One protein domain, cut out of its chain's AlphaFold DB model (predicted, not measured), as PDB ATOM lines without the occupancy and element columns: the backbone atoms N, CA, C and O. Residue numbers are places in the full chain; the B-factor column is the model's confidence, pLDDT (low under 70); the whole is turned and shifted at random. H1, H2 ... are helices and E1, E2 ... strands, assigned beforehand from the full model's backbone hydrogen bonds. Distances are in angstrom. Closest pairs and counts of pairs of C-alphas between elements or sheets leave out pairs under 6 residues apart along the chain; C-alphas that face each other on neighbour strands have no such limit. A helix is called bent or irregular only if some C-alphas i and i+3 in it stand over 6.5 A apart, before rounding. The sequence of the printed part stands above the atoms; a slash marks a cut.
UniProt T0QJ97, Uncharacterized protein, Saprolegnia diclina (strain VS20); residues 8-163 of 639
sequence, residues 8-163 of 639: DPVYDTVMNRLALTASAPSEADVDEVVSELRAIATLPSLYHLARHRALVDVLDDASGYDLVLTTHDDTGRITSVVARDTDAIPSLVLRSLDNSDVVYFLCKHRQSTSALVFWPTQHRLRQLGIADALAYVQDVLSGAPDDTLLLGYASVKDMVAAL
ATOM      1  N   ASP A   8     338.655 189.223 282.813       49.56
ATOM      2  CA  ASP A   8     337.496 190.124 282.927       49.56
ATOM      3  C   ASP A   8     337.427 191.280 281.910       49.56
ATOM      4  O   ASP A   8     336.357 191.493 281.354       49.56
ATOM      5  N   PRO A   9     338.487 192.025 281.535       45.41
ATOM      6  CA  PRO A   9     338.251 193.300 280.850       45.41
ATOM      7  C   PRO A   9     337.818 193.151 279.387       45.41
ATOM      8  O   PRO A   9     337.067 193.984 278.894       45.41
ATOM      9  N   VAL A  10     338.267 192.115 278.672       43.66
ATOM     10  CA  VAL A  10     337.865 191.892 277.268       43.66
ATOM     11  C   VAL A  10     336.519 191.177 277.201       43.66
ATOM     12  O   VAL A  10     335.688 191.542 276.375       43.66
ATOM     13  N   TYR A  11     336.293 190.214 278.097       43.38
ATOM     14  CA  TYR A  11     335.022 189.512 278.233       43.38
ATOM     15  C   TYR A  11     333.909 190.485 278.636       43.38
ATOM     16  O   TYR A  11     332.950 190.632 277.890       43.38
ATOM     17  N   ASP A  12     334.093 191.270 279.699       46.62
ATOM     18  CA  ASP A  12     333.115 192.269 280.140       46.62
ATOM     19  C   ASP A  12     332.893 193.371 279.100       46.62
ATOM     20  O   ASP A  12     331.792 193.906 278.997       46.62
ATOM     21  N   THR A  13     333.906 193.730 278.301       44.91
ATOM     22  CA  THR A  13     333.742 194.734 277.235       44.91
ATOM     23  C   THR A  13     332.902 194.203 276.073       44.91
ATOM     24  O   THR A  13     332.100 194.959 275.532       44.91
ATOM     25  N   VAL A  14     333.062 192.929 275.706       43.84
ATOM     26  CA  VAL A  14     332.255 192.252 274.676       43.84
ATOM     27  C   VAL A  14     330.827 192.032 275.190       43.84
ATOM     28  O   VAL A  14     329.867 192.461 274.554       43.84
ATOM     29  N   MET A  15     330.672 191.497 276.407       44.59
ATOM     30  CA  MET A  15     329.363 191.249 277.031       44.59
ATOM     31  C   MET A  15     328.550 192.542 277.236       44.59
ATOM     32  O   MET A  15     327.366 192.587 276.910       44.59
ATOM     33  N   ASN A  16     329.178 193.635 277.694       46.66
ATOM     34  CA  ASN A  16     328.486 194.922 277.867       46.66
ATOM     35  C   ASN A  16     328.101 195.596 276.539       46.66
ATOM     36  O   ASN A  16     327.206 196.438 276.533       46.66
ATOM     37  N   ARG A  17     328.767 195.273 275.421       47.75
ATOM     38  CA  ARG A  17     328.439 195.826 274.094       47.75
ATOM     39  C   ARG A  17     327.306 195.062 273.419       47.75
ATOM     40  O   ARG A  17     326.418 195.699 272.862       47.75
ATOM     41  N   LEU A  18     327.274 193.740 273.574       42.22
ATOM     42  CA  LEU A  18     326.183 192.874 273.110       42.22
ATOM     43  C   LEU A  18     324.850 193.178 273.818       42.22
ATOM     44  O   LEU A  18     323.798 193.184 273.184       42.22
ATOM     45  N   ALA A  19     324.891 193.533 275.106       45.25
ATOM     46  CA  ALA A  19     323.707 193.966 275.855       45.25
ATOM     47  C   ALA A  19     323.117 195.312 275.368       45.25
ATOM     48  O   ALA A  19     321.963 195.623 275.660       45.25
ATOM     49  N   LEU A  20     323.886 196.125 274.629       43.94
ATOM     50  CA  LEU A  20     323.458 197.447 274.149       43.94
ATOM     51  C   LEU A  20     322.808 197.413 272.752       43.94
ATOM     52  O   LEU A  20     322.040 198.319 272.431       43.94
ATOM     53  N   THR A  21     323.056 196.381 271.939       44.78
ATOM     54  CA  THR A  21     322.538 196.239 270.560       44.78
ATOM     55  C   THR A  21     321.174 195.532 270.461       44.78
ATOM     56  O   THR A  21     320.558 195.508 269.397       44.78
ATOM     57  N   ALA A  22     320.629 195.028 271.573       41.22
ATOM     58  CA  ALA A  22     319.455 194.143 271.614       41.22
ATOM     59  C   ALA A  22     318.075 194.783 271.305       41.22
ATOM     60  O   ALA A  22     317.066 194.085 271.339       41.22
ATOM     61  N   SER A  23     317.979 196.086 270.996       37.81
ATOM     62  CA  SER A  23     316.667 196.760 270.832       37.81
ATOM     63  C   SER A  23     316.163 196.950 269.393       37.81
ATOM     64  O   SER A  23     315.026 197.386 269.228       37.81
ATOM     65  N   ALA A  24     316.959 196.597 268.377       43.00
ATOM     66  CA  ALA A  24     316.573 196.325 266.980       43.00
ATOM     67  C   ALA A  24     317.870 196.271 266.146       43.00
ATOM     68  O   ALA A  24     318.349 197.329 265.731       43.00
ATOM     69  N   PRO A  25     318.482 195.093 265.933       46.81
ATOM     70  CA  PRO A  25     319.788 195.027 265.295       46.81
ATOM     71  C   PRO A  25     319.671 195.370 263.806       46.81
ATOM     72  O   PRO A  25     318.937 194.736 263.048       46.81
ATOM     73  N   SER A  26     320.405 196.393 263.388       53.59
ATOM     74  CA  SER A  26     320.706 196.663 261.988       53.59
ATOM     75  C   SER A  26     321.636 195.578 261.421       53.59
ATOM     76  O   SER A  26     322.279 194.836 262.160       53.59
ATOM     77  N   GLU A  27     321.757 195.491 260.097       43.59
ATOM     78  CA  GLU A  27     322.678 194.553 259.427       43.59
ATOM     79  C   GLU A  27     324.142 194.726 259.905       43.59
ATOM     80  O   GLU A  27     324.888 193.754 260.005       43.59
ATOM     81  N   ALA A  28     324.521 195.944 260.316       52.09
ATOM     82  CA  ALA A  28     325.822 196.242 260.916       52.09
ATOM     83  C   ALA A  28     326.002 195.625 262.318       52.09
ATOM     84  O   ALA A  28     327.106 195.205 262.659       52.09
ATOM     85  N   ASP A  29     324.924 195.513 263.099       51.19
ATOM     86  CA  ASP A  29     324.954 194.899 264.431       51.19
ATOM     87  C   ASP A  29     325.119 193.373 264.326       51.19
ATOM     88  O   ASP A  29     325.796 192.754 265.144       51.19
ATOM     89  N   VAL A  30     324.574 192.756 263.269       47.78
ATOM     90  CA  VAL A  30     324.779 191.328 262.973       47.78
ATOM     91  C   VAL A  30     326.233 191.047 262.579       47.78
ATOM     92  O   VAL A  30     326.818 190.079 263.065       47.78
ATOM     93  N   ASP A  31     326.848 191.895 261.748       48.25
ATOM     94  CA  ASP A  31     328.262 191.763 261.367       48.25
ATOM     95  C   ASP A  31     329.218 191.950 262.562       48.25
ATOM     96  O   ASP A  31     330.250 191.272 262.648       48.25
ATOM     97  N   GLU A  32     328.864 192.816 263.516       53.66
ATOM     98  CA  GLU A  32     329.609 193.008 264.764       53.66
ATOM     99  C   GLU A  32     329.492 191.782 265.686       53.66
ATOM    100  O   GLU A  32     330.520 191.229 266.088       53.66
ATOM    101  N   VAL A  33     328.278 191.256 265.899       52.56
ATOM    102  CA  VAL A  33     328.043 189.993 266.630       52.56
ATOM    103  C   VAL A  33     328.816 188.837 265.982       52.56
ATOM    104  O   VAL A  33     329.491 188.067 266.664       52.56
ATOM    105  N   VAL A  34     328.799 188.720 264.651       49.66
ATOM    106  CA  VAL A  34     329.550 187.688 263.912       49.66
ATOM    107  C   VAL A  34     331.067 187.862 264.070       49.66
ATOM    108  O   VAL A  34     331.793 186.864 264.163       49.66
ATOM    109  N   SER A  35     331.575 189.096 264.118       53.66
ATOM    110  CA  SER A  35     332.992 189.397 264.364       53.66
ATOM    111  C   SER A  35     333.430 188.985 265.777       53.66
ATOM    112  O   SER A  35     334.480 188.358 265.952       53.66
ATOM    113  N   GLU A  36     332.597 189.239 266.783       55.94
ATOM    114  CA  GLU A  36     332.865 188.867 268.174       55.94
ATOM    115  C   GLU A  36     332.729 187.354 268.414       55.94
ATOM    116  O   GLU A  36     333.588 186.746 269.061       55.94
ATOM    117  N   LEU A  37     331.751 186.697 267.780       52.47
ATOM    118  CA  LEU A  37     331.645 185.234 267.738       52.47
ATOM    119  C   LEU A  37     332.896 184.588 267.115       52.47
ATOM    120  O   LEU A  37     333.395 183.572 267.612       52.47
ATOM    121  N   ARG A  38     333.467 185.197 266.064       53.09
ATOM    122  CA  ARG A  38     334.759 184.773 265.489       53.09
ATOM    123  C   ARG A  38     335.919 184.989 266.467       53.09
ATOM    124  O   ARG A  38     336.807 184.138 266.532       53.09
ATOM    125  N   ALA A  39     335.918 186.062 267.255       58.41
ATOM    126  CA  ALA A  39     336.937 186.298 268.279       58.41
ATOM    127  C   ALA A  39     336.879 185.232 269.394       58.41
ATOM    128  O   ALA A  39     337.903 184.629 269.724       58.41
ATOM    129  N   ILE A  40     335.686 184.880 269.882       56.88
ATOM    130  CA  ILE A  40     335.488 183.796 270.863       56.88
ATOM    131  C   ILE A  40     335.947 182.442 270.288       56.88
ATOM    132  O   ILE A  40     336.607 181.647 270.974       56.88
ATOM    133  N   ALA A  41     335.696 182.199 268.996       51.94
ATOM    134  CA  ALA A  41     336.131 180.994 268.288       51.94
ATOM    135  C   ALA A  41     337.664 180.866 268.130       51.94
ATOM    136  O   ALA A  41     338.164 179.746 267.993       51.94
ATOM    137  N   THR A  42     338.441 181.954 268.243       53.84
ATOM    138  CA  THR A  42     339.918 181.939 268.075       53.84
ATOM    139  C   THR A  42     340.737 181.739 269.360       53.84
ATOM    140  O   THR A  42     341.937 181.485 269.277       53.84
ATOM    141  N   LEU A  43     340.116 181.773 270.544       54.94
ATOM    142  CA  LEU A  43     340.742 181.375 271.821       54.94
ATOM    143  C   LEU A  43     341.382 179.936 271.784       54.94
ATOM    144  O   LEU A  43     341.088 179.115 270.911       54.94
ATOM    145  N   PRO A  44     342.288 179.564 272.709       53.62
ATOM    146  CA  PRO A  44     342.969 178.257 272.680       53.62
ATOM    147  C   PRO A  44     342.066 177.038 272.991       53.62
ATOM    148  O   PRO A  44     341.055 177.148 273.685       53.62
ATOM    149  N   SER A  45     342.455 175.838 272.530       53.41
ATOM    150  CA  SER A  45     341.672 174.581 272.611       53.41
ATOM    151  C   SER A  45     341.392 174.043 274.024       53.41
ATOM    152  O   SER A  45     340.472 173.255 274.206       53.41
ATOM    153  N   LEU A  46     342.122 174.477 275.053       49.16
ATOM    154  CA  LEU A  46     341.898 174.029 276.439       49.16
ATOM    155  C   LEU A  46     340.616 174.605 277.085       49.16
ATOM    156  O   LEU A  46     340.301 174.256 278.218       49.16
ATOM    157  N   TYR A  47     339.858 175.446 276.368       62.78
ATOM    158  CA  TYR A  47     338.733 176.225 276.907       62.78
ATOM    159  C   TYR A  47     337.380 175.964 276.225       62.78
ATOM    160  O   TYR A  47     336.490 176.808 276.295       62.78
ATOM    161  N   HIS A  48     337.185 174.814 275.569       61.66
ATOM    162  CA  HIS A  48     335.934 174.519 274.845       61.66
ATOM    163  C   HIS A  48     334.665 174.696 275.698       61.66
ATOM    164  O   HIS A  48     333.707 175.305 275.233       61.66
ATOM    165  N   LEU A  49     334.673 174.251 276.959       62.69
ATOM    166  CA  LEU A  49     333.515 174.395 277.850       62.69
ATOM    167  C   LEU A  49     333.226 175.865 278.204       62.69
ATOM    168  O   LEU A  49     332.077 176.288 278.178       62.69
ATOM    169  N   ALA A  50     334.269 176.648 278.500       69.56
ATOM    170  CA  ALA A  50     334.133 178.066 278.831       69.56
ATOM    171  C   ALA A  50     333.633 178.883 277.630       69.56
ATOM    172  O   ALA A  50     332.818 179.779 277.799       69.56
ATOM    173  N   ARG A  51     334.061 178.528 276.413       67.88
ATOM    174  CA  ARG A  51     333.597 179.148 275.161       67.88
ATOM    175  C   ARG A  51     332.133 178.862 274.868       67.88
ATOM    176  O   ARG A  51     331.409 179.780 274.516       67.88
ATOM    177  N   HIS A  52     331.709 177.604 274.992       70.56
ATOM    178  CA  HIS A  52     330.309 177.244 274.770       70.56
ATOM    179  C   HIS A  52     329.403 177.878 275.823       70.56
ATOM    180  O   HIS A  52     328.335 178.360 275.476       70.56
ATOM    181  N   ARG A  53     329.851 177.932 277.083       75.44
ATOM    182  CA  ARG A  53     329.117 178.619 278.145       75.44
ATOM    183  C   ARG A  53     329.002 180.118 277.878       75.44
ATOM    184  O   ARG A  53     327.894 180.619 277.871       75.44
ATOM    185  N   ALA A  54     330.108 180.785 277.550       77.62
ATOM    186  CA  ALA A  54     330.094 182.195 277.168       77.62
ATOM    187  C   ALA A  54     329.161 182.474 275.980       77.62
ATOM    188  O   ALA A  54     328.451 183.465 275.993       77.62
ATOM    189  N   LEU A  55     329.148 181.600 274.969       79.25
ATOM    190  CA  LEU A  55     328.228 181.718 273.838       79.25
ATOM    191  C   LEU A  55     326.762 181.607 274.276       79.25
ATOM    192  O   LEU A  55     325.947 182.405 273.837       79.25
ATOM    193  N   VAL A  56     326.431 180.623 275.115       79.69
ATOM    194  CA  VAL A  56     325.072 180.463 275.651       79.69
ATOM    195  C   VAL A  56     324.675 181.685 276.473       79.69
ATOM    196  O   VAL A  56     323.616 182.238 276.221       79.69
ATOM    197  N   ASP A  57     325.550 182.151 277.366       81.88
ATOM    198  CA  ASP A  57     325.298 183.328 278.202       81.88
ATOM    199  C   ASP A  57     325.062 184.585 277.326       81.88
ATOM    200  O   ASP A  57     324.123 185.334 277.566       81.88
ATOM    201  N   VAL A  58     325.833 184.772 276.241       82.75
ATOM    202  CA  VAL A  58     325.613 185.852 275.251       82.75
ATOM    203  C   VAL A  58     324.248 185.749 274.573       82.75
ATOM    204  O   VAL A  58     323.555 186.752 274.414       82.75
ATOM    205  N   LEU A  59     323.889 184.552 274.103       81.56
ATOM    206  CA  LEU A  59     322.633 184.337 273.385       81.56
ATOM    207  C   LEU A  59     321.425 184.522 274.313       81.56
ATOM    208  O   LEU A  59     320.428 185.105 273.888       81.56
ATOM    209  N   ASP A  60     321.550 184.084 275.566       80.44
ATOM    210  CA  ASP A  60     320.559 184.284 276.624       80.44
ATOM    211  C   ASP A  60     320.368 185.781 276.924       80.44
ATOM    212  O   ASP A  60     319.238 186.275 276.935       80.44
ATOM    213  N   ASP A  61     321.465 186.520 277.119       83.44
ATOM    214  CA  ASP A  61     321.434 187.949 277.452       83.44
ATOM    215  C   ASP A  61     320.859 188.802 276.310       83.44
ATOM    216  O   ASP A  61     320.224 189.832 276.551       83.44
ATOM    217  N   ALA A  62     321.035 188.372 275.056       81.50
ATOM    218  CA  ALA A  62     320.542 189.092 273.889       81.50
ATOM    219  C   ALA A  62     319.006 189.096 273.772       81.50
ATOM    220  O   ALA A  62     318.465 189.928 273.044       81.50
ATOM    221  N   SER A  63     318.278 188.195 274.447       78.25
ATOM    222  CA  SER A  63     316.802 188.037 274.418       78.25
ATOM    223  C   SER A  63     316.143 187.860 273.031       78.25
ATOM    224  O   SER A  63     314.931 187.680 272.925       78.25
ATOM    225  N   GLY A  64     316.937 187.886 271.957       85.69
ATOM    226  CA  GLY A  64     316.501 187.842 270.564       85.69
ATOM    227  C   GLY A  64     316.755 186.508 269.872       85.69
ATOM    228  O   GLY A  64     316.523 186.420 268.667       85.69
ATOM    229  N   TYR A  65     317.212 185.483 270.594       88.88
ATOM    230  CA  TYR A  65     317.546 184.171 270.047       88.88
ATOM    231  C   TYR A  65     316.769 183.059 270.748       88.88
ATOM    232  O   TYR A  65     316.602 183.077 271.962       88.88
ATOM    233  N   ASP A  66     316.331 182.081 269.964       90.25
ATOM    234  CA  ASP A  66     315.894 180.789 270.474       90.25
ATOM    235  C   ASP A  66     317.097 179.863 270.593       90.25
ATOM    236  O   ASP A  66     317.960 179.852 269.708       90.25
ATOM    237  N   LEU A  67     317.125 179.059 271.655       90.44
ATOM    238  CA  LEU A  67     318.184 178.102 271.924       90.44
ATOM    239  C   LEU A  67     317.590 176.724 272.204       90.44
ATOM    240  O   LEU A  67     316.743 176.552 273.077       90.44
ATOM    241  N   VAL A  68     318.060 175.707 271.487       90.06
ATOM    242  CA  VAL A  68     317.649 174.323 271.731       90.06
ATOM    243  C   VAL A  68     318.844 173.383 271.700       90.06
ATOM    244  O   VAL A  68     319.774 173.525 270.901       90.06
ATOM    245  N   LEU A  69     318.815 172.382 272.574       88.44
ATOM    246  CA  LEU A  69     319.720 171.248 272.502       88.44
ATOM    247  C   LEU A  69     319.059 170.160 271.662       88.44
ATOM    248  O   LEU A  69     317.977 169.685 271.988       88.44
ATOM    249  N   THR A  70     319.720 169.746 270.595       89.31
ATOM    250  CA  THR A  70     319.212 168.719 269.682       89.31
ATOM    251  C   THR A  70     320.065 167.465 269.750       89.31
ATOM    252  O   THR A  70     321.265 167.536 270.037       89.31
ATOM    253  N   THR A  71     319.457 166.310 269.492       88.88
ATOM    254  CA  THR A  71     320.179 165.075 269.171       88.88
ATOM    255  C   THR A  71     320.011 164.731 267.704       88.88
ATOM    256  O   THR A  71     318.971 165.039 267.129       88.88
ATOM    257  N   HIS A  72     320.993 164.054 267.112       85.44
ATOM    258  CA  HIS A  72     320.968 163.665 265.703       85.44
ATOM    259  C   HIS A  72     321.250 162.184 265.500       85.44
ATOM    260  O   HIS A  72     321.926 161.557 266.319       85.44
ATOM    261  N   ASP A  73     320.742 161.645 264.397       85.94
ATOM    262  CA  ASP A  73     321.146 160.336 263.892       85.94
ATOM    263  C   ASP A  73     322.451 160.405 263.071       85.94
ATOM    264  O   ASP A  73     323.029 161.472 262.847       85.94
ATOM    265  N   ASP A  74     322.910 159.248 262.588       82.25
ATOM    266  CA  ASP A  74     324.129 159.125 261.778       82.25
ATOM    267  C   ASP A  74     324.038 159.846 260.417       82.25
ATOM    268  O   ASP A  74     325.055 160.036 259.744       82.25
ATOM    269  N   THR A  75     322.833 160.252 259.997       80.75
ATOM    270  CA  THR A  75     322.601 161.039 258.777       80.75
ATOM    271  C   THR A  75     322.651 162.546 259.025       80.75
ATOM    272  O   THR A  75     322.724 163.315 258.069       80.75
ATOM    273  N   GLY A  76     322.698 162.972 260.293       78.44
ATOM    274  CA  GLY A  76     322.671 164.377 260.697       78.44
ATOM    275  C   GLY A  76     321.261 164.942 260.887       78.44
ATOM    276  O   GLY A  76     321.124 166.155 261.060       78.44
ATOM    277  N   ARG A  77     320.229 164.089 260.884       81.50
ATOM    278  CA  ARG A  77     318.838 164.494 261.112       81.50
ATOM    279  C   ARG A  77     318.542 164.616 262.587       81.50
ATOM    280  O   ARG A  77     318.922 163.745 263.366       81.50
ATOM    281  N   ILE A  78     317.840 165.678 262.962       86.00
ATOM    282  CA  ILE A  78     317.383 165.902 264.333       86.00
ATOM    283  C   ILE A  78     316.383 164.806 264.735       86.00
ATOM    284  O   ILE A  78     315.368 164.608 264.073       86.00
ATOM    285  N   THR A  79     316.672 164.100 265.829       88.25
ATOM    286  CA  THR A  79     315.838 163.026 266.400       88.25
ATOM    287  C   THR A  79     315.154 163.419 267.702       88.25
ATOM    288  O   THR A  79     314.166 162.796 268.086       88.25
ATOM    289  N   SER A  80     315.688 164.415 268.409       90.06
ATOM    290  CA  SER A  80     315.030 165.010 269.568       90.06
ATOM    291  C   SER A  80     315.470 166.454 269.755       90.06
ATOM    292  O   SER A  80     316.592 166.824 269.395       90.06
ATOM    293  N   VAL A  81     314.578 167.250 270.338       89.69
ATOM    294  CA  VAL A  81     314.784 168.664 270.643       89.69
ATOM    295  C   VAL A  81     314.435 168.898 272.105       89.69
ATOM    296  O   VAL A  81     313.356 168.535 272.569       89.69
ATOM    297  N   VAL A  82     315.355 169.515 272.837       89.44
ATOM    298  CA  VAL A  82     315.175 169.945 274.220       89.44
ATOM    299  C   VAL A  82     315.334 171.458 274.248       89.44
ATOM    300  O   VAL A  82     316.445 171.983 274.158       89.44
ATOM    301  N   ALA A  83     314.203 172.153 274.343       88.75
ATOM    302  CA  ALA A  83     314.169 173.577 274.640       88.75
ATOM    303  C   ALA A  83     314.337 173.800 276.145       88.75
ATOM    304  O   ALA A  83     314.028 172.925 276.958       88.75
ATOM    305  N   ARG A  84     314.826 174.975 276.526       82.38
ATOM    306  CA  ARG A  84     314.873 175.376 277.929       82.38
ATOM    307  C   ARG A  84     313.467 175.768 278.389       82.38
ATOM    308  O   ARG A  84     312.750 176.437 277.656       82.38
ATOM    309  N   ASP A  85     313.099 175.428 279.625       74.56
ATOM    310  CA  ASP A  85     311.774 175.746 280.201       74.56
ATOM    311  C   ASP A  85     311.431 177.252 280.202       74.56
ATOM    312  O   ASP A  85     310.270 177.627 280.355       74.56
ATOM    313  N   THR A  86     312.432 178.128 280.070       67.06
ATOM    314  CA  THR A  86     312.263 179.588 280.041       67.06
ATOM    315  C   THR A  86     312.037 180.156 278.649       67.06
ATOM    316  O   THR A  86     311.605 181.302 278.532       67.06
ATOM    317  N   ASP A  87     312.333 179.390 277.604       66.94
ATOM    318  CA  ASP A  87     312.287 179.905 276.249       66.94
ATOM    319  C   ASP A  87     310.847 179.755 275.770       66.94
ATOM    320  O   ASP A  87     310.322 178.650 275.640       66.94
ATOM    321  N   ALA A  88     310.176 180.880 275.526       83.56
ATOM    322  CA  ALA A  88     308.825 180.908 274.974       83.56
ATOM    323  C   ALA A  88     308.834 180.518 273.478       83.56
ATOM    324  O   ALA A  88     308.335 181.263 272.628       83.56
ATOM    325  N   ILE A  89     309.454 179.380 273.144       88.69
ATOM    326  CA  ILE A  89     309.495 178.817 271.798       88.69
ATOM    327  C   ILE A  89     308.156 178.117 271.557       88.69
ATOM    328  O   ILE A  89     307.802 177.187 272.289       88.69
ATOM    329  N   PRO A  90     307.392 178.529 270.536       89.88
ATOM    330  CA  PRO A  90     306.114 177.902 270.246       89.88
ATOM    331  C   PRO A  90     306.300 176.416 269.919       89.88
ATOM    332  O   PRO A  90     307.187 176.044 269.151       89.88
ATOM    333  N   SER A  91     305.418 175.559 270.437       89.19
ATOM    334  CA  SER A  91     305.477 174.107 270.200       89.19
ATOM    335  C   SER A  91     305.397 173.729 268.718       89.19
ATOM    336  O   SER A  91     305.831 172.650 268.328       89.19
ATOM    337  N   LEU A  92     304.821 174.598 267.883       88.94
ATOM    338  CA  LEU A  92     304.820 174.448 266.430       88.94
ATOM    339  C   LEU A  92     306.242 174.523 265.849       88.94
ATOM    340  O   LEU A  92     306.615 173.652 265.073       88.94
ATOM    341  N   VAL A  93     307.044 175.500 266.286       89.81
ATOM    342  CA  VAL A  93     308.443 175.674 265.854       89.81
ATOM    343  C   VAL A  93     309.306 174.517 266.350       89.81
ATOM    344  O   VAL A  93     310.137 174.008 265.614       89.81
ATOM    345  N   LEU A  94     309.093 174.047 267.583       90.62
ATOM    346  CA  LEU A  94     309.841 172.892 268.096       90.62
ATOM    347  C   LEU A  94     309.542 171.614 267.304       90.62
ATOM    348  O   LEU A  94     310.459 170.853 267.018       90.62
ATOM    349  N   ARG A  95     308.280 171.401 266.912       88.75
ATOM    350  CA  ARG A  95     307.875 170.245 266.098       88.75
ATOM    351  C   ARG A  95     308.439 170.286 264.680       88.75
ATOM    352  O   ARG A  95     308.719 169.229 264.133       88.75
ATOM    353  N   SER A  96     308.618 171.467 264.082       85.62
ATOM    354  CA  SER A  96     309.174 171.569 262.723       85.62
ATOM    355  C   SER A  96     310.668 171.225 262.656       85.62
ATOM    356  O   SER A  96     311.198 170.914 261.590       85.62
ATOM    357  N   LEU A  97     311.358 171.227 263.798       86.19
ATOM    358  CA  LEU A  97     312.754 170.803 263.888       86.19
ATOM    359  C   LEU A  97     312.913 169.278 263.865       86.19
ATOM    360  O   LEU A  97     313.997 168.800 263.535       86.19
ATOM    361  N   ASP A  98     311.868 168.505 264.172       83.38
ATOM    362  CA  ASP A  98     311.937 167.044 264.126       83.38
ATOM    363  C   ASP A  98     312.186 166.565 262.685       83.38
ATOM    364  O   ASP A  98     311.459 166.912 261.756       83.38
ATOM    365  N   ASN A  99     313.211 165.728 262.492       76.31
ATOM    366  CA  ASN A  99     313.706 165.255 261.191       76.31
ATOM    367  C   ASN A  99     314.294 166.328 260.257       76.31
ATOM    368  O   ASN A  99     314.587 166.014 259.101       76.31
ATOM    369  N   SER A 100     314.511 167.555 260.736       77.19
ATOM    370  CA  SER A 100     315.219 168.583 259.969       77.19
ATOM    371  C   SER A 100     316.734 168.334 259.950       77.19
ATOM    372  O   SER A 100     317.311 167.787 260.899       77.19
ATOM    373  N   ASP A 101     317.390 168.731 258.857       72.44
ATOM    374  CA  ASP A 101     318.844 168.622 258.696       72.44
ATOM    375  C   ASP A 101     319.557 169.798 259.385       72.44
ATOM    376  O   ASP A 101     319.198 170.965 259.203       72.44
ATOM    377  N   VAL A 102     320.633 169.521 260.127       63.09
ATOM    378  CA  VAL A 102     321.488 170.587 260.671       63.09
ATOM    379  C   VAL A 102     322.389 171.144 259.575       63.09
ATOM    380  O   VAL A 102     323.356 170.511 259.152       63.09
ATOM    381  N   VAL A 103     322.101 172.373 259.146       57.84
ATOM    382  CA  VAL A 103     322.823 173.021 258.040       57.84
ATOM    383  C   VAL A 103     324.257 173.417 258.430       57.84
ATOM    384  O   VAL A 103     325.158 173.386 257.589       57.84
ATOM    385  N   TYR A 104     324.510 173.745 259.706       56.41
ATOM    386  CA  TYR A 104     325.818 174.224 260.167       56.41
ATOM    387  C   TYR A 104     326.253 173.617 261.503       56.41
ATOM    388  O   TYR A 104     325.580 173.746 262.519       56.41
ATOM    389  N   PHE A 105     327.457 173.036 261.515       53.25
ATOM    390  CA  PHE A 105     328.134 172.585 262.730       53.25
ATOM    391  C   PHE A 105     329.250 173.564 263.100       53.25
ATOM    392  O   PHE A 105     330.237 173.693 262.374       53.25
ATOM    393  N   LEU A 106     329.142 174.205 264.267       52.47
ATOM    394  CA  LEU A 106     330.219 175.041 264.817       52.47
ATOM    395  C   LEU A 106     331.451 174.216 265.238       52.47
ATOM    396  O   LEU A 106     332.556 174.747 265.328       52.47
ATOM    397  N   CYS A 107     331.292 172.904 265.445       52.22
ATOM    398  CA  CYS A 107     332.375 171.987 265.798       52.22
ATOM    399  C   CYS A 107     332.513 170.856 264.765       52.22
ATOM    400  O   CYS A 107     331.589 170.083 264.542       52.22
ATOM    401  N   LYS A 108     333.710 170.699 264.179       48.06
ATOM    402  CA  LYS A 108     334.047 169.685 263.150       48.06
ATOM    403  C   LYS A 108     334.007 168.216 263.616       48.06
ATOM    404  O   LYS A 108     334.342 167.326 262.833       48.06
ATOM    405  N   HIS A 109     333.639 167.927 264.862       53.41
ATOM    406  CA  HIS A 109     333.609 166.553 265.358       53.41
ATOM    407  C   HIS A 109     332.309 165.853 264.949       53.41
ATOM    408  O   HIS A 109     331.332 165.861 265.688       53.41
ATOM    409  N   ARG A 110     332.349 165.164 263.798       54.97
ATOM    410  CA  ARG A 110     331.297 164.273 263.253       54.97
ATOM    411  C   ARG A 110     330.859 163.110 264.171       54.97
ATOM    412  O   ARG A 110     330.137 162.234 263.723       54.97
ATOM    413  N   GLN A 111     331.340 163.050 265.411       63.12
ATOM    414  CA  GLN A 111     331.029 161.982 266.367       63.12
ATOM    415  C   GLN A 111     330.074 162.427 267.481       63.12
ATOM    416  O   GLN A 111     329.664 161.589 268.279       63.12
ATOM    417  N   SER A 112     329.738 163.719 267.580       66.44
ATOM    418  CA  SER A 112     328.749 164.169 268.562       66.44
ATOM    419  C   SER A 112     327.344 163.884 268.044       66.44
ATOM    420  O   SER A 112     326.962 164.406 267.001       66.44
ATOM    421  N   THR A 113     326.570 163.104 268.797       81.62
ATOM    422  CA  THR A 113     325.140 162.869 268.548       81.62
ATOM    423  C   THR A 113     324.269 164.017 269.048       81.62
ATOM    424  O   THR A 113     323.050 163.898 269.027       81.62
ATOM    425  N   SER A 114     324.866 165.111 269.534       82.50
ATOM    426  CA  SER A 114     324.149 166.284 270.035       82.50
ATOM    427  C   SER A 114     324.754 167.584 269.522       82.50
ATOM    428  O   SER A 114     325.984 167.711 269.458       82.50
ATOM    429  N   ALA A 115     323.897 168.557 269.217       82.50
ATOM    430  CA  ALA A 115     324.288 169.911 268.852       82.50
ATOM    431  C   ALA A 115     323.420 170.956 269.560       82.50
ATOM    432  O   ALA A 115     322.219 170.773 269.762       82.50
ATOM    433  N   LEU A 116     324.052 172.073 269.913       83.06
ATOM    434  CA  LEU A 116     323.364 173.287 270.326       83.06
ATOM    435  C   LEU A 116     322.977 174.061 269.064       83.06
ATOM    436  O   LEU A 116     323.858 174.428 268.282       83.06
ATOM    437  N   VAL A 117     321.682 174.284 268.867       85.19
ATOM    438  CA  VAL A 117     321.136 175.003 267.713       85.19
ATOM    439  C   VAL A 117     320.495 176.287 268.216       85.19
ATOM    440  O   VAL A 117     319.803 176.278 269.232       85.19
ATOM    441  N   PHE A 118     320.744 177.390 267.517       87.44
ATOM    442  CA  PHE A 118     320.146 178.679 267.832       87.44
ATOM    443  C   PHE A 118     319.796 179.454 266.569       87.44
ATOM    444  O   PHE A 118     320.443 179.298 265.529       87.44
ATOM    445  N   TRP A 119     318.781 180.304 266.663       87.25
ATOM    446  CA  TRP A 119     318.381 181.217 265.595       87.25
ATOM    447  C   TRP A 119     317.742 182.474 266.190       87.25
ATOM    448  O   TRP A 119     317.124 182.398 267.250       87.25
ATOM    449  N   PRO A 120     317.860 183.633 265.524       88.31
ATOM    450  CA  PRO A 120     317.087 184.808 265.902       88.31
ATOM    451  C   PRO A 120     315.582 184.506 265.915       88.31
ATOM    452  O   PRO A 120     315.083 183.861 264.993       88.31
ATOM    453  N   THR A 121     314.843 185.000 266.907       89.19
ATOM    454  CA  THR A 121     313.396 184.749 267.076       89.19
ATOM    455  C   THR A 121     312.589 185.121 265.828       89.19
ATOM    456  O   THR A 121     311.697 184.381 265.430       89.19
ATOM    457  N   GLN A 122     312.985 186.178 265.117       86.44
ATOM    458  CA  GLN A 122     312.441 186.586 263.813       86.44
ATOM    459  C   GLN A 122     312.673 185.585 262.658       86.44
ATOM    460  O   GLN A 122     312.332 185.871 261.514       86.44
ATOM    461  N   HIS A 123     313.295 184.430 262.900       88.25
ATOM    462  CA  HIS A 123     313.405 183.337 261.932       88.25
ATOM    463  C   HIS A 123     312.543 182.125 262.292       88.25
ATOM    464  O   HIS A 123     312.557 181.152 261.543       88.25
ATOM    465  N   ARG A 124     311.748 182.179 263.370       90.75
ATOM    466  CA  ARG A 124     310.828 181.095 263.762       90.75
ATOM    467  C   ARG A 124     309.889 180.679 262.624       90.75
ATOM    468  O   ARG A 124     309.702 179.488 262.418       90.75
ATOM    469  N   LEU A 125     309.367 181.628 261.839       90.62
ATOM    470  CA  LEU A 125     308.543 181.318 260.658       90.62
ATOM    471  C   LEU A 125     309.330 180.549 259.587       90.62
ATOM    472  O   LEU A 125     308.794 179.628 258.981       90.62
ATOM    473  N   ARG A 126     310.621 180.859 259.397       88.31
ATOM    474  CA  ARG A 126     311.484 180.137 258.446       88.31
ATOM    475  C   ARG A 126     311.704 178.685 258.852       88.31
ATOM    476  O   ARG A 126     311.792 177.827 257.981       88.31
ATOM    477  N   GLN A 127     311.757 178.417 260.156       86.69
ATOM    478  CA  GLN A 127     311.938 177.062 260.685       86.69
ATOM    479  C   GLN A 127     310.738 176.150 260.426       86.69
ATOM    480  O   GLN A 127     310.893 174.935 260.475       86.69
ATOM    481  N   LEU A 128     309.554 176.706 260.146       87.88
ATOM    482  CA  LEU A 128     308.380 175.908 259.789       87.88
ATOM    483  C   LEU A 128     308.502 175.292 258.385       87.88
ATOM    484  O   LEU A 128     307.859 174.296 258.085       87.88
ATOM    485  N   GLY A 129     309.326 175.881 257.513       84.94
ATOM    486  CA  GLY A 129     309.281 175.614 256.077       84.94
ATOM    487  C   GLY A 129     308.120 176.346 255.393       84.94
ATOM    488  O   GLY A 129     307.191 176.824 256.038       84.94
ATOM    489  N   ILE A 130     308.180 176.477 254.063       85.25
ATOM    490  CA  ILE A 130     307.257 177.347 253.311       85.25
ATOM    491  C   ILE A 130     305.783 176.958 253.493       85.25
ATOM    492  O   ILE A 130     304.952 177.844 253.673       85.25
ATOM    493  N   ALA A 131     305.445 175.667 253.407       85.50
ATOM    494  CA  ALA A 131     304.049 175.225 253.427       85.50
ATOM    495  C   ALA A 131     303.375 175.546 254.771       85.50
ATOM    496  O   ALA A 131     302.318 176.177 254.795       85.50
ATOM    497  N   ASP A 132     304.030 175.194 255.878       87.69
ATOM    498  CA  ASP A 132     303.522 175.460 257.223       87.69
ATOM    499  C   ASP A 132     303.582 176.956 257.563       87.69
ATOM    500  O   ASP A 132     302.662 177.477 258.188       87.69
ATOM    501  N   ALA A 133     304.607 177.682 257.099       91.56
ATOM    502  CA  ALA A 133     304.676 179.137 257.233       91.56
ATOM    503  C   ALA A 133     303.518 179.844 256.515       91.56
ATOM    504  O   ALA A 133     302.924 180.772 257.063       91.56
ATOM    505  N   LEU A 134     303.180 179.409 255.299       92.12
ATOM    506  CA  LEU A 134     302.064 179.949 254.531       92.12
ATOM    507  C   LEU A 134     300.734 179.715 255.256       92.12
ATOM    508  O   LEU A 134     299.985 180.670 255.457       92.12
ATOM    509  N   ALA A 135     300.475 178.472 255.678       91.12
ATOM    510  CA  ALA A 135     299.269 178.115 256.423       91.12
ATOM    511  C   ALA A 135     299.161 178.920 257.727       91.12
ATOM    512  O   ALA A 135     298.120 179.505 258.018       91.12
ATOM    513  N   TYR A 136     300.272 179.055 258.456       92.88
ATOM    514  CA  TYR A 136     300.329 179.837 259.685       92.88
ATOM    515  C   TYR A 136     299.967 181.312 259.468       92.88
ATOM    516  O   TYR A 136     299.176 181.888 260.212       92.88
ATOM    517  N   VAL A 137     300.520 181.942 258.427       94.25
ATOM    518  CA  VAL A 137     300.214 183.342 258.101       94.25
ATOM    519  C   VAL A 137     298.743 183.511 257.700       94.25
ATOM    520  O   VAL A 137     298.127 184.510 258.073       94.25
ATOM    521  N   GLN A 138     298.163 182.545 256.980       93.94
ATOM    522  CA  GLN A 138     296.736 182.549 256.638       93.94
ATOM    523  C   GLN A 138     295.852 182.439 257.884       93.94
ATOM    524  O   GLN A 138     294.877 183.185 258.001       93.94
ATOM    525  N   ASP A 139     296.210 181.577 258.835       92.12
ATOM    526  CA  ASP A 139     295.494 181.426 260.103       92.12
ATOM    527  C   ASP A 139     295.515 182.731 260.914       92.12
ATOM    528  O   ASP A 139     294.462 183.204 261.354       92.12
ATOM    529  N   VAL A 140     296.685 183.377 261.024       92.94
ATOM    530  CA  VAL A 140     296.830 184.671 261.713       92.94
ATOM    531  C   VAL A 140     295.983 185.761 261.046       92.94
ATOM    532  O   VAL A 140     295.298 186.516 261.736       92.94
ATOM    533  N   LEU A 141     295.967 185.839 259.710       92.44
ATOM    534  CA  LEU A 141     295.127 186.804 258.982       92.44
ATOM    535  C   LEU A 141     293.626 186.515 259.103       92.44
ATOM    536  O   LEU A 141     292.817 187.441 259.057       92.44
ATOM    537  N   SER A 142     293.253 185.250 259.293       91.75
ATOM    538  CA  SER A 142     291.865 184.820 259.492       91.75
ATOM    539  C   SER A 142     291.347 185.100 260.909       91.75
ATOM    540  O   SER A 142     290.178 184.843 261.199       91.75
ATOM    541  N   GLY A 143     292.200 185.616 261.802       89.94
ATOM    542  CA  GLY A 143     291.875 185.838 263.210       89.94
ATOM    543  C   GLY A 143     291.811 184.546 264.029       89.94
ATOM    544  O   GLY A 143     291.198 184.540 265.100       89.94
ATOM    545  N   ALA A 144     292.403 183.448 263.539       80.38
ATOM    546  CA  ALA A 144     292.573 182.246 264.343       80.38
ATOM    547  C   ALA A 144     293.589 182.534 265.475       80.38
ATOM    548  O   ALA A 144     294.603 183.194 265.239       80.38
ATOM    549  N   PRO A 145     293.305 182.117 266.720       56.06
ATOM    550  CA  PRO A 145     293.877 182.749 267.904       56.06
ATOM    551  C   PRO A 145     295.273 182.220 268.262       56.06
ATOM    552  O   PRO A 145     295.455 181.022 268.454       56.06
ATOM    553  N   ASP A 146     296.229 183.137 268.409       64.06
ATOM    554  CA  ASP A 146     296.801 183.575 269.695       64.06
ATOM    555  C   ASP A 146     297.602 184.855 269.379       64.06
ATOM    556  O   ASP A 146     298.693 184.779 268.809       64.06
ATOM    557  N   ASP A 147     297.074 186.047 269.701       54.31
ATOM    558  CA  ASP A 147     297.703 187.355 269.385       54.31
ATOM    559  C   ASP A 147     299.162 187.466 269.893       54.31
ATOM    560  O   ASP A 147     299.928 188.333 269.473       54.31
ATOM    561  N   THR A 148     299.570 186.570 270.795       57.78
ATOM    562  CA  THR A 148     300.912 186.469 271.376       57.78
ATOM    563  C   THR A 148     301.928 185.698 270.531       57.78
ATOM    564  O   THR A 148     303.115 185.723 270.853       57.78
ATOM    565  N   LEU A 149     301.521 185.014 269.459       76.94
ATOM    566  CA  LEU A 149     302.400 184.138 268.679       76.94
ATOM    567  C   LEU A 149     302.677 184.689 267.275       76.94
ATOM    568  O   LEU A 149     302.680 183.949 266.301       76.94
ATOM    569  N   LEU A 150     303.053 185.961 267.128       91.25
ATOM    570  CA  LEU A 150     303.624 186.455 265.859       91.25
ATOM    571  C   LEU A 150     305.017 185.869 265.562       91.25
ATOM    572  O   LEU A 150     305.808 186.499 264.882       91.25
ATOM    573  N   LEU A 151     305.357 184.692 266.102       91.31
ATOM    574  CA  LEU A 151     306.615 183.975 265.888       91.31
ATOM    575  C   LEU A 151     307.851 184.887 265.987       91.31
ATOM    576  O   LEU A 151     308.773 184.775 265.192       91.31
ATOM    577  N   GLY A 152     307.870 185.794 266.969       89.44
ATOM    578  CA  GLY A 152     308.980 186.731 267.182       89.44
ATOM    579  C   GLY A 152     308.970 187.989 266.300       89.44
ATOM    580  O   GLY A 152     309.835 188.839 266.480       89.44
ATOM    581  N   TYR A 153     308.007 188.154 265.388       92.12
ATOM    582  CA  TYR A 153     307.820 189.384 264.613       92.12
ATOM    583  C   TYR A 153     307.053 190.447 265.405       92.12
ATOM    584  O   TYR A 153     306.128 190.144 266.159       92.12
ATOM    585  N   ALA A 154     307.408 191.715 265.184       91.81
ATOM    586  CA  ALA A 154     306.778 192.854 265.853       91.81
ATOM    587  C   ALA A 154     305.348 193.137 265.357       91.81
ATOM    588  O   ALA A 154     304.551 193.746 266.070       91.81
ATOM    589  N   SER A 155     305.016 192.715 264.134       93.44
ATOM    590  CA  SER A 155     303.693 192.894 263.540       93.44
ATOM    591  C   SER A 155     303.373 191.806 262.507       93.44
ATOM    592  O   SER A 155     304.271 191.168 261.956       93.44
ATOM    593  N   VAL A 156     302.083 191.631 262.187       94.50
ATOM    594  CA  VAL A 156     301.630 190.752 261.086       94.50
ATOM    595  C   VAL A 156     302.274 191.164 259.761       94.50
ATOM    596  O   VAL A 156     302.661 190.315 258.965       94.50
ATOM    597  N   LYS A 157     302.443 192.473 259.543       95.56
ATOM    598  CA  LYS A 157     303.115 193.013 258.359       95.56
ATOM    599  C   LYS A 157     304.557 192.510 258.256       95.56
ATOM    600  O   LYS A 157     304.958 192.102 257.172       95.56
ATOM    601  N   ASP A 158     305.315 192.527 259.351       94.44
ATOM    602  CA  ASP A 158     306.716 192.082 259.354       94.44
ATOM    603  C   ASP A 158     306.820 190.566 259.141       94.44
ATOM    604  O   ASP A 158     307.689 190.101 258.406       94.44
ATOM    605  N   MET A 159     305.876 189.800 259.696       95.12
ATOM    606  CA  MET A 159     305.764 188.362 259.449       95.12
ATOM    607  C   MET A 159     305.456 188.054 257.972       95.12
ATOM    608  O   MET A 159     306.099 187.197 257.370       95.12
ATOM    609  N   VAL A 160     304.514 188.778 257.355       95.56
ATOM    610  CA  VAL A 160     304.203 188.637 255.920       95.56
ATOM    611  C   VAL A 160     305.382 189.085 255.056       95.56
ATOM    612  O   VAL A 160     305.677 188.439 254.055       95.56
ATOM    613  N   ALA A 161     306.093 190.150 255.434       94.81
ATOM    614  CA  ALA A 161     307.305 190.577 254.742       94.81
ATOM    615  C   ALA A 161     308.380 189.480 254.773       94.81
ATOM    616  O   ALA A 161     308.980 189.180 253.743       94.81
ATOM    617  N   ALA A 162     308.561 188.825 255.923       92.50
ATOM    618  CA  ALA A 162     309.463 187.690 256.048       92.50
ATOM    619  C   ALA A 162     309.013 186.488 255.206       92.50
ATOM    620  O   ALA A 162     309.864 185.853 254.592       92.50
ATOM    621  N   LEU A 163     307.707 186.206 255.106       93.00
ATOM    622  CA  LEU A 163     307.183 185.188 254.187       93.00
ATOM    623  C   LEU A 163     307.483 185.542 252.722       93.00
ATOM    624  O   LEU A 163     307.951 184.694 251.969       93.00
TER     625      LEU A 163
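What this domain is: This is residues 8 to 163 of the 639 residues of an uncharacterized protein of Saprolegnia diclina (strain VS20) (UniProt T0QJ97). A small, strongly twisted three-stranded sheet stands between two groups of helices: a loose group of three, H1, H2 and H3, at one end of the long axis, and a cluster of four short ones, H4, H5, H6 and H7, at the other. The sheet meets them through H3 on one side and through H4 and H5 on the other. The 156 printed residues run H1 H2 H3 E1 E2 H4 E3 H5 H6 H7, with the antiparallel sheet in the order E2, E1, E3. The class is mixed, helices and strands; the whole is compact, with a radius of gyration of the C-alphas of 17.0 A and spans of 53 by 40 by 26 A.

Where its parts are: E1, residues 65 to 72, spans 21.2 A from C-alpha 65 at (317.546, 184.171, 270.047). E2 is residues 78 to 83, and E3, residues 114 to 120, spans 20.3 A. Before them come H1, residues 8 to 18, from C-alpha 8 at (337.496, 190.124, 282.927); H2, residues 27 to 42, 23.0 A; and H3, residues 45 to 61, 24.7 A. H4 is residues 91 to 96, H5 121 to 127, H6 130 to 141, 16.4 A, and H7 156 to 163, ending at C-alpha 163 at (307.183, 185.188, 254.187).

How they stand to each other: Inner strand E1 is antiparallel to E3, with N 68 and O 117 2.9 A apart, and to E2, its hairpin partner, with N 71 and O 80 2.9 A apart. E2, H4 and E3 make a split strand-helix-strand unit, two same-way strands with E1 between them; its crossover is left-handed. H3 only grazes the sheet, with residues 52 to 60; H4 and H5 only graze it too. H1, H2 and H3 form an up-and-down bundle, each running against the one before. H2 and H3, a helical hairpin, only just touch, with 3 pairs of C-alphas within 8 A, the closest those of Ile 40 and Arg 51, 6.6 A. H1 is close to H2 but not clearly touching, the closest C-alphas being those of Leu 18 and Val 33, 7.3 A. H5 touches H4, closest C-alphas Arg 124 and Val 93, 6.3 A, and H7, Leu 125 and Leu 163, 7.7 A. H6 and H7, a helical hairpin, touch at a shallow tilt of 13 degrees, closest C-alphas Val 137 and Val 160, 7.0 A. H1 and H7 are apart. H3 and H5 are irregular: C-alphas 46 and 49 are 8.5 A apart, and 122 and 125 7.3 A. In H1, H2, H4, H6 and H7 every O i to N i+4 pair is within hydrogen-bond range; in H3 11 of 13 are, in H5 1 of 3, beside 3 of 4 O i to N i+3 pairs.

The domain as a whole: The C-alphas of Leu 46 and Ser 142 are farthest apart, 53.9 A. The printed part has no cut; the links H4 to E3 and H6 to H7 are long. Mean pLDDT of the printed part is 73.4, with residues 8 to 51, 86 to 87, 102 to 112 and 145 to 148 under 70.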